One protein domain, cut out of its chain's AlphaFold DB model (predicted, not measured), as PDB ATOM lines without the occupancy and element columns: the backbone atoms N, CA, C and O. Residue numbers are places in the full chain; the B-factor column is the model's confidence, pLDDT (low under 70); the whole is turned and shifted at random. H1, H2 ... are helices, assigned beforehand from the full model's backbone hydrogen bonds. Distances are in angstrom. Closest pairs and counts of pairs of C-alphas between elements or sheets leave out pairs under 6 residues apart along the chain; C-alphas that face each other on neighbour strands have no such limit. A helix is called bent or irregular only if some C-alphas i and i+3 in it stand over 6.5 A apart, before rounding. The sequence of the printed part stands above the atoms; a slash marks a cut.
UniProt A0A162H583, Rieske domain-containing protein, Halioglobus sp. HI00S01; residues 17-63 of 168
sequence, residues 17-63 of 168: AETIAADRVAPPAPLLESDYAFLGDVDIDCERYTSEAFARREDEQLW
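AT A GLANCE: This is residues 17 to 63 of the 168 residues of the protein "Rieske domain-containing protein" of Halioglobus sp. HI00S01 (UniProt A0A162H583). The printed part is an open arch with two small ends: a short helix H1 with a loop that curls round and folds back toward it at one end, and two helices, H2 and H3, meeting in a corner at the other. A long bare stretch of chain spans the distance between the two ends, and H3 points back under the arch toward the H1 end. The 47 residues printed include three named helices, H1, H2 and H3 in that order along the chain, and no named strand; the class is all helix, though under half of the residues, 21 of 47, are in named elements. The whole is extended, with a radius of gyration of the C-alphas of 18.1 A, and only just elongated, with spans of 48 by 24 by 15 A.

HOW THE PARTS SIT: H1, residues 17 to 21, touches no helix. It is apart from H2, residues 47 to 50, and apart from H3, residues 52 to 63. H2 and H3 touch only at the corner by their tight link, with 4 pairs of C-alphas within 8 A; the closest C-alphas are those of Arg 48 and Phe 54, 5.9 A apart. H3 touches H2 with residues 54 to 55 alone, and their centres are 11.1 A apart. In H1 every O i to N i+4 pair is within hydrogen-bond range; in H3 it is 7 of 8, and H2 is too short for such a pair, but its one O i to N i+3 pair is within range.

IN THESE COORDINATES: H1 begins at C-alpha 17, at (205.409, -43.627, 326.274), and measures 6.1 A from first to last C-alpha. H2 begins at C-alpha 47, at (177.522, -39.901, 345.524), and measures 5.1 A. H3 is the longest helix, at 15.0 A from Glu 52 to Trp 63, and ends at C-alpha 63, at (194.021, -33.262, 350.767). H3 is irregular, but only just: C-alphas 60 and 63 are 6.9 A apart.

THE WHOLE: The two C-alphas farthest apart, those of Arg 24 and Ala 53, are 48.9 A apart, and the C-alphas of Ala 17 and Trp 63, the first and last printed, are 28.9 A apart. The link from H1 to H2 is long, with 25 residues, 22 to 46. Residues 22 to 30 and 35 to 46 stand free, as do residues 49 to 54, of which 52 to 54 belong to H3. The printed part has no cut. The mean pLDDT of the printed part is 92.3, and no printed residue is under 70.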
ATOM      1  N   ALA A  17     204.059 -43.098 326.077       89.81
ATOM      2  CA  ALA A  17     205.409 -43.627 326.274       89.81
ATOM      3  C   ALA A  17     206.179 -43.821 324.952       89.81
ATOM      4  O   ALA A  17     207.325 -43.398 324.847       89.81
ATOM      5  N   GLU A  18     205.553 -44.397 323.919       91.56
ATOM      6  CA  GLU A  18     206.162 -44.538 322.584       91.56
ATOM      7  C   GLU A  18     206.420 -43.176 321.927       91.56
ATOM      8  O   GLU A  18     207.445 -42.988 321.280       91.56
ATOM      9  N   THR A  19     205.507 -42.219 322.118       92.56
ATOM     10  CA  THR A  19     205.663 -40.849 321.606       92.56
ATOM     11  C   THR A  19     206.845 -40.146 322.274       92.56
ATOM     12  O   THR A  19     207.672 -39.558 321.586       92.56
ATOM     13  N   ILE A  20     206.955 -40.253 323.600       91.75
ATOM     14  CA  ILE A  20     208.053 -39.694 324.398       91.75
ATOM     15  C   ILE A  20     209.389 -40.355 324.021       91.75
ATOM     16  O   ILE A  20     210.395 -39.672 323.859       91.75
ATOM     17  N   ALA A  21     209.403 -41.674 323.821       89.75
ATOM     18  CA  ALA A  21     210.599 -42.407 323.405       89.75
ATOM     19  C   ALA A  21     211.062 -42.053 321.981       89.75
ATOM     20  O   ALA A  21     212.240 -42.207 321.662       89.75
ATOM     21  N   ALA A  22     210.143 -41.593 321.130       91.38
ATOM     22  CA  ALA A  22     210.434 -41.132 319.778       91.38
ATOM     23  C   ALA A  22     210.847 -39.648 319.715       91.38
ATOM     24  O   ALA A  22     211.124 -39.155 318.617       91.38
ATOM     25  N   ASP A  23     210.877 -38.931 320.845       93.81
ATOM     26  CA  ASP A  23     211.295 -37.532 320.869       93.81
ATOM     27  C   ASP A  23     212.769 -37.397 320.446       93.81
ATOM     28  O   ASP A  23     213.633 -38.223 320.749       93.81
ATOM     29  N   ARG A  24     213.062 -36.319 319.716       94.56
ATOM     30  CA  ARG A  24     214.406 -36.002 319.225       94.56
ATOM     31  C   ARG A  24     215.374 -35.758 320.380       94.56
ATOM     32  O   ARG A  24     216.571 -36.009 320.237       94.56
ATOM     33  N   VAL A  25     214.880 -35.195 321.481       94.12
ATOM     34  CA  VAL A  25     215.659 -34.959 322.695       94.12
ATOM     35  C   VAL A  25     215.248 -36.007 323.710       94.12
ATOM     36  O   VAL A  25     214.074 -36.113 324.041       94.12
ATOM     37  N   ALA A  26     216.223 -36.772 324.203       91.19
ATOM     38  CA  ALA A  26     215.953 -37.789 325.203       91.19
ATOM     39  C   ALA A  26     215.305 -37.140 326.443       91.19
ATOM     40  O   ALA A  26     215.878 -36.196 327.001       91.19
ATOM     41  N   PRO A  27     214.126 -37.618 326.872       91.50
ATOM     42  CA  PRO A  27     213.441 -37.084 328.036       91.50
ATOM     43  C   PRO A  27     214.209 -37.447 329.317       91.50
ATOM     44  O   PRO A  27     214.902 -38.469 329.363       91.50
ATOM     45  N   PRO A  28     214.086 -36.644 330.383       91.31
ATOM     46  CA  PRO A  28     214.617 -37.010 331.689       91.31
ATOM     47  C   PRO A  28     213.986 -38.322 332.184       91.31
ATOM     48  O   PRO A  28     212.810 -38.589 331.934       91.31
ATOM     49  N   ALA A  29     214.768 -39.123 332.917       90.31
ATOM     50  CA  ALA A  29     214.372 -40.462 333.367       90.31
ATOM     51  C   ALA A  29     212.992 -40.536 334.062       90.31
ATOM     52  O   ALA A  29     212.244 -41.450 333.723       90.31
ATOM     53  N   PRO A  30     212.581 -39.574 334.919       90.50
ATOM     54  CA  PRO A  30     211.261 -39.614 335.556       90.50
ATOM     55  C   PRO A  30     210.076 -39.594 334.580       90.50
ATOM     56  O   PRO A  30     209.010 -40.104 334.900       90.50
ATOM     57  N   LEU A  31     210.236 -39.037 333.374       87.94
ATOM     58  CA  LEU A  31     209.171 -39.044 332.360       87.94
ATOM     59  C   LEU A  31     209.023 -40.397 331.647       87.94
ATOM     60  O   LEU A  31     208.057 -40.595 330.913       87.94
ATOM     61  N   LEU A  32     209.985 -41.304 331.828       88.62
ATOM     62  CA  LEU A  32     209.965 -42.656 331.266       88.62
ATOM     63  C   LEU A  32     209.432 -43.695 332.259       88.62
ATOM     64  O   LEU A  32     209.154 -44.829 331.864       88.62
ATOM     65  N   GLU A  33     209.299 -43.334 333.533       89.62
ATOM     66  CA  GLU A  33     208.764 -44.218 334.562       89.62
ATOM     67  C   GLU A  33     207.254 -44.422 334.368       89.62
ATOM     68  O   GLU A  33     206.500 -43.489 334.092       89.62
ATOM     69  N   SER A  34     206.795 -45.668 334.498       87.00
ATOM     70  CA  SER A  34     205.370 -45.997 334.444       87.00
ATOM     71  C   SER A  34     205.059 -47.174 335.361       87.00
ATOM     72  O   SER A  34     205.785 -48.167 335.358       87.00
ATOM     73  N   ASP A  35     203.969 -47.064 336.119       88.88
ATOM     74  CA  ASP A  35     203.482 -48.118 337.011       88.88
ATOM     75  C   ASP A  35     201.956 -48.219 336.904       88.88
ATOM     76  O   ASP A  35     201.190 -47.680 337.703       88.88
ATOM     77  N   TYR A  36     201.492 -48.828 335.812       87.75
ATOM     78  CA  TYR A  36     200.064 -49.012 335.585       87.75
ATOM     79  C   TYR A  36     199.546 -50.248 336.327       87.75
ATOM     80  O   TYR A  36     199.937 -51.378 336.026       87.75
ATOM     81  N   ALA A  37     198.568 -50.035 337.209       90.50
ATOM     82  CA  ALA A  37     197.794 -51.091 337.847       90.50
ATOM     83  C   ALA A  37     196.319 -51.019 337.417       90.50
ATOM     84  O   ALA A  37     195.682 -49.968 337.486       90.50
ATOM     85  N   PHE A  38     195.749 -52.152 337.000       92.06
ATOM     86  CA  PHE A  38     194.316 -52.245 336.718       92.06
ATOM     87  C   PHE A  38     193.531 -52.344 338.034       92.06
ATOM     88  O   PHE A  38     193.584 -53.371 338.709       92.06
ATOM     89  N   LEU A  39     192.803 -51.282 338.389       91.81
ATOM     90  CA  LEU A  39     192.043 -51.180 339.646       91.81
ATOM     91  C   LEU A  39     190.580 -51.649 339.537       91.81
ATOM     92  O   LEU A  39     189.848 -51.595 340.522       91.81
ATOM     93  N   GLY A  40     190.162 -52.120 338.361       92.06
ATOM     94  CA  GLY A  40     188.782 -52.497 338.061       92.06
ATOM     95  C   GLY A  40     188.112 -51.551 337.065       92.06
ATOM     96  O   GLY A  40     188.614 -50.470 336.762       92.06
ATOM     97  N   ASP A  41     186.979 -51.997 336.541       92.12
ATOM     98  CA  ASP A  41     186.131 -51.317 335.556       92.12
ATOM     99  C   ASP A  41     184.700 -51.104 336.076       92.12
ATOM    100  O   ASP A  41     183.777 -50.858 335.306       92.12
ATOM    101  N   VAL A  42     184.515 -51.212 337.395       93.81
ATOM    102  CA  VAL A  42     183.235 -50.945 338.054       93.81
ATOM    103  C   VAL A  42     182.893 -49.459 337.987       93.81
ATOM    104  O   VAL A  42     183.765 -48.602 338.156       93.81
ATOM    105  N   ASP A  43     181.610 -49.159 337.793       94.25
ATOM    106  CA  ASP A  43     181.123 -47.784 337.801       94.25
ATOM    107  C   ASP A  43     181.387 -47.119 339.158       94.25
ATOM    108  O   ASP A  43     181.174 -47.697 340.230       94.25
ATOM    109  N   ILE A  44     181.859 -45.875 339.107       93.94
ATOM    110  CA  ILE A  44     182.077 -45.060 340.297       93.94
ATOM    111  C   ILE A  44     180.740 -44.441 340.699       93.94
ATOM    112  O   ILE A  44     180.111 -43.748 339.904       93.94
ATOM    113  N   ASP A  45     180.340 -44.654 341.952       95.00
ATOM    114  CA  ASP A  45     179.109 -44.080 342.494       95.00
ATOM    115  C   ASP A  45     179.100 -42.542 342.392       95.00
ATOM    116  O   ASP A  45     180.040 -41.866 342.828       95.00
ATOM    117  N   CYS A  46     178.009 -41.994 341.849       96.12
ATOM    118  CA  CYS A  46     177.766 -40.560 341.725       96.12
ATOM    119  C   CYS A  46     177.812 -39.829 343.074       96.12
ATOM    120  O   CYS A  46     178.181 -38.651 343.108       96.12
ATOM    121  N   GLU A  47     177.482 -40.499 344.185       96.62
ATOM    122  CA  GLU A  47     177.522 -39.901 345.524       96.62
ATOM    123  C   GLU A  47     178.909 -39.370 345.902       96.62
ATOM    124  O   GLU A  47     179.006 -38.428 346.688       96.62
ATOM    125  N   ARG A  48     179.992 -39.907 345.322       94.94
ATOM    126  CA  ARG A  48     181.352 -39.405 345.581       94.94
ATOM    127  C   ARG A  48     181.535 -37.936 345.201       94.94
ATOM    128  O   ARG A  48     182.370 -37.269 345.794       94.94
ATOM    129  N   TYR A  49     180.753 -37.436 344.246       95.19
ATOM    130  CA  TYR A  49     180.864 -36.065 343.743       95.19
ATOM    131  C   TYR A  49     179.877 -35.093 344.400       95.19
ATOM    132  O   TYR A  49     180.032 -33.882 344.263       95.19
ATOM    133  N   THR A  50     178.843 -35.600 345.077       96.69
ATOM    134  CA  THR A  50     177.734 -34.779 345.600       96.69
ATOM    135  C   THR A  50     177.557 -34.881 347.113       96.69
ATOM    136  O   THR A  50     176.961 -33.990 347.718       96.69
ATOM    137  N   SER A  51     178.069 -35.938 347.744       97.81
ATOM    138  CA  SER A  51     177.920 -36.171 349.178       97.81
ATOM    139  C   SER A  51     178.879 -35.309 349.996       97.81
ATOM    140  O   SER A  51     180.100 -35.466 349.936       97.81
ATOM    141  N   GLU A  52     178.324 -34.468 350.867       96.38
ATOM    142  CA  GLU A  52     179.096 -33.685 351.840       96.38
ATOM    143  C   GLU A  52     179.916 -34.584 352.783       96.38
ATOM    144  O   GLU A  52     181.054 -34.272 353.145       96.38
ATOM    145  N   ALA A  53     179.363 -35.739 353.165       96.50
ATOM    146  CA  ALA A  53     180.066 -36.696 354.008       96.50
ATOM    147  C   ALA A  53     181.295 -37.279 353.298       96.50
ATOM    148  O   ALA A  53     182.309 -37.518 353.953       96.50
ATOM    149  N   PHE A  54     181.226 -37.491 351.980       96.25
ATOM    150  CA  PHE A  54     182.370 -37.950 351.198       96.25
ATOM    151  C   PHE A  54     183.449 -36.864 351.117       96.25
ATOM    152  O   PHE A  54     184.589 -37.138 351.491       96.25
ATOM    153  N   ALA A  55     183.067 -35.630 350.770       94.00
ATOM    154  CA  ALA A  55     183.981 -34.488 350.680       94.00
ATOM    155  C   ALA A  55     184.742 -34.225 351.995       94.00
ATOM    156  O   ALA A  55     185.951 -33.991 351.991       94.00
ATOM    157  N   ARG A  56     184.070 -34.342 353.153       93.62
ATOM    158  CA  ARG A  56     184.732 -34.217 354.465       93.62
ATOM    159  C   ARG A  56     185.807 -35.285 354.688       93.62
ATOM    160  O   ARG A  56     186.863 -34.985 355.236       93.62
ATOM    161  N   ARG A  57     185.568 -36.527 354.254       94.56
ATOM    162  CA  ARG A  57     186.576 -37.595 354.371       94.56
ATOM    163  C   ARG A  57     187.772 -37.348 353.458       94.56
ATOM    164  O   ARG A  57     188.889 -37.662 353.857       94.56
ATOM    165  N   GLU A  58     187.559 -36.803 352.261       93.50
ATOM    166  CA  GLU A  58     188.659 -36.426 351.364       93.50
ATOM    167  C   GLU A  58     189.536 -35.342 351.995       93.50
ATOM    168  O   GLU A  58     190.760 -35.460 351.980       93.50
ATOM    169  N   ASP A  59     188.929 -34.337 352.633       88.81
ATOM    170  CA  ASP A  59     189.672 -33.316 353.380       88.81
ATOM    171  C   ASP A  59     190.514 -33.911 354.519       88.81
ATOM    172  O   ASP A  59     191.665 -33.527 354.716       88.81
ATOM    173  N   GLU A  60     189.989 -34.894 355.247       88.38
ATOM    174  CA  GLU A  60     190.701 -35.522 356.366       88.38
ATOM    175  C   GLU A  60     191.808 -36.499 355.932       88.38
ATOM    176  O   GLU A  60     192.823 -36.633 356.630       88.38
ATOM    177  N   GLN A  61     191.615 -37.211 354.819       89.62
ATOM    178  CA  GLN A  61     192.439 -38.374 354.459       89.62
ATOM    179  C   GLN A  61     193.286 -38.192 353.201       89.62
ATOM    180  O   GLN A  61     194.297 -38.880 353.075       89.62
ATOM    181  N   LEU A  62     192.906 -37.287 352.299       89.75
ATOM    182  CA  LEU A  62     193.594 -37.069 351.028       89.75
ATOM    183  C   LEU A  62     194.282 -35.704 351.009       89.75
ATOM    184  O   LEU A  62     195.510 -35.645 351.046       89.75
ATOM    185  N   TRP A  63     193.512 -34.614 351.040       88.19
ATOM    186  CA  TRP A  63     194.021 -33.262 350.767       88.19
ATOM    187  C   TRP A  63     195.058 -32.755 351.780       88.19
ATOM    188  O   TRP A  63     195.873 -31.902 351.464       88.19
TER     189      TRP A  63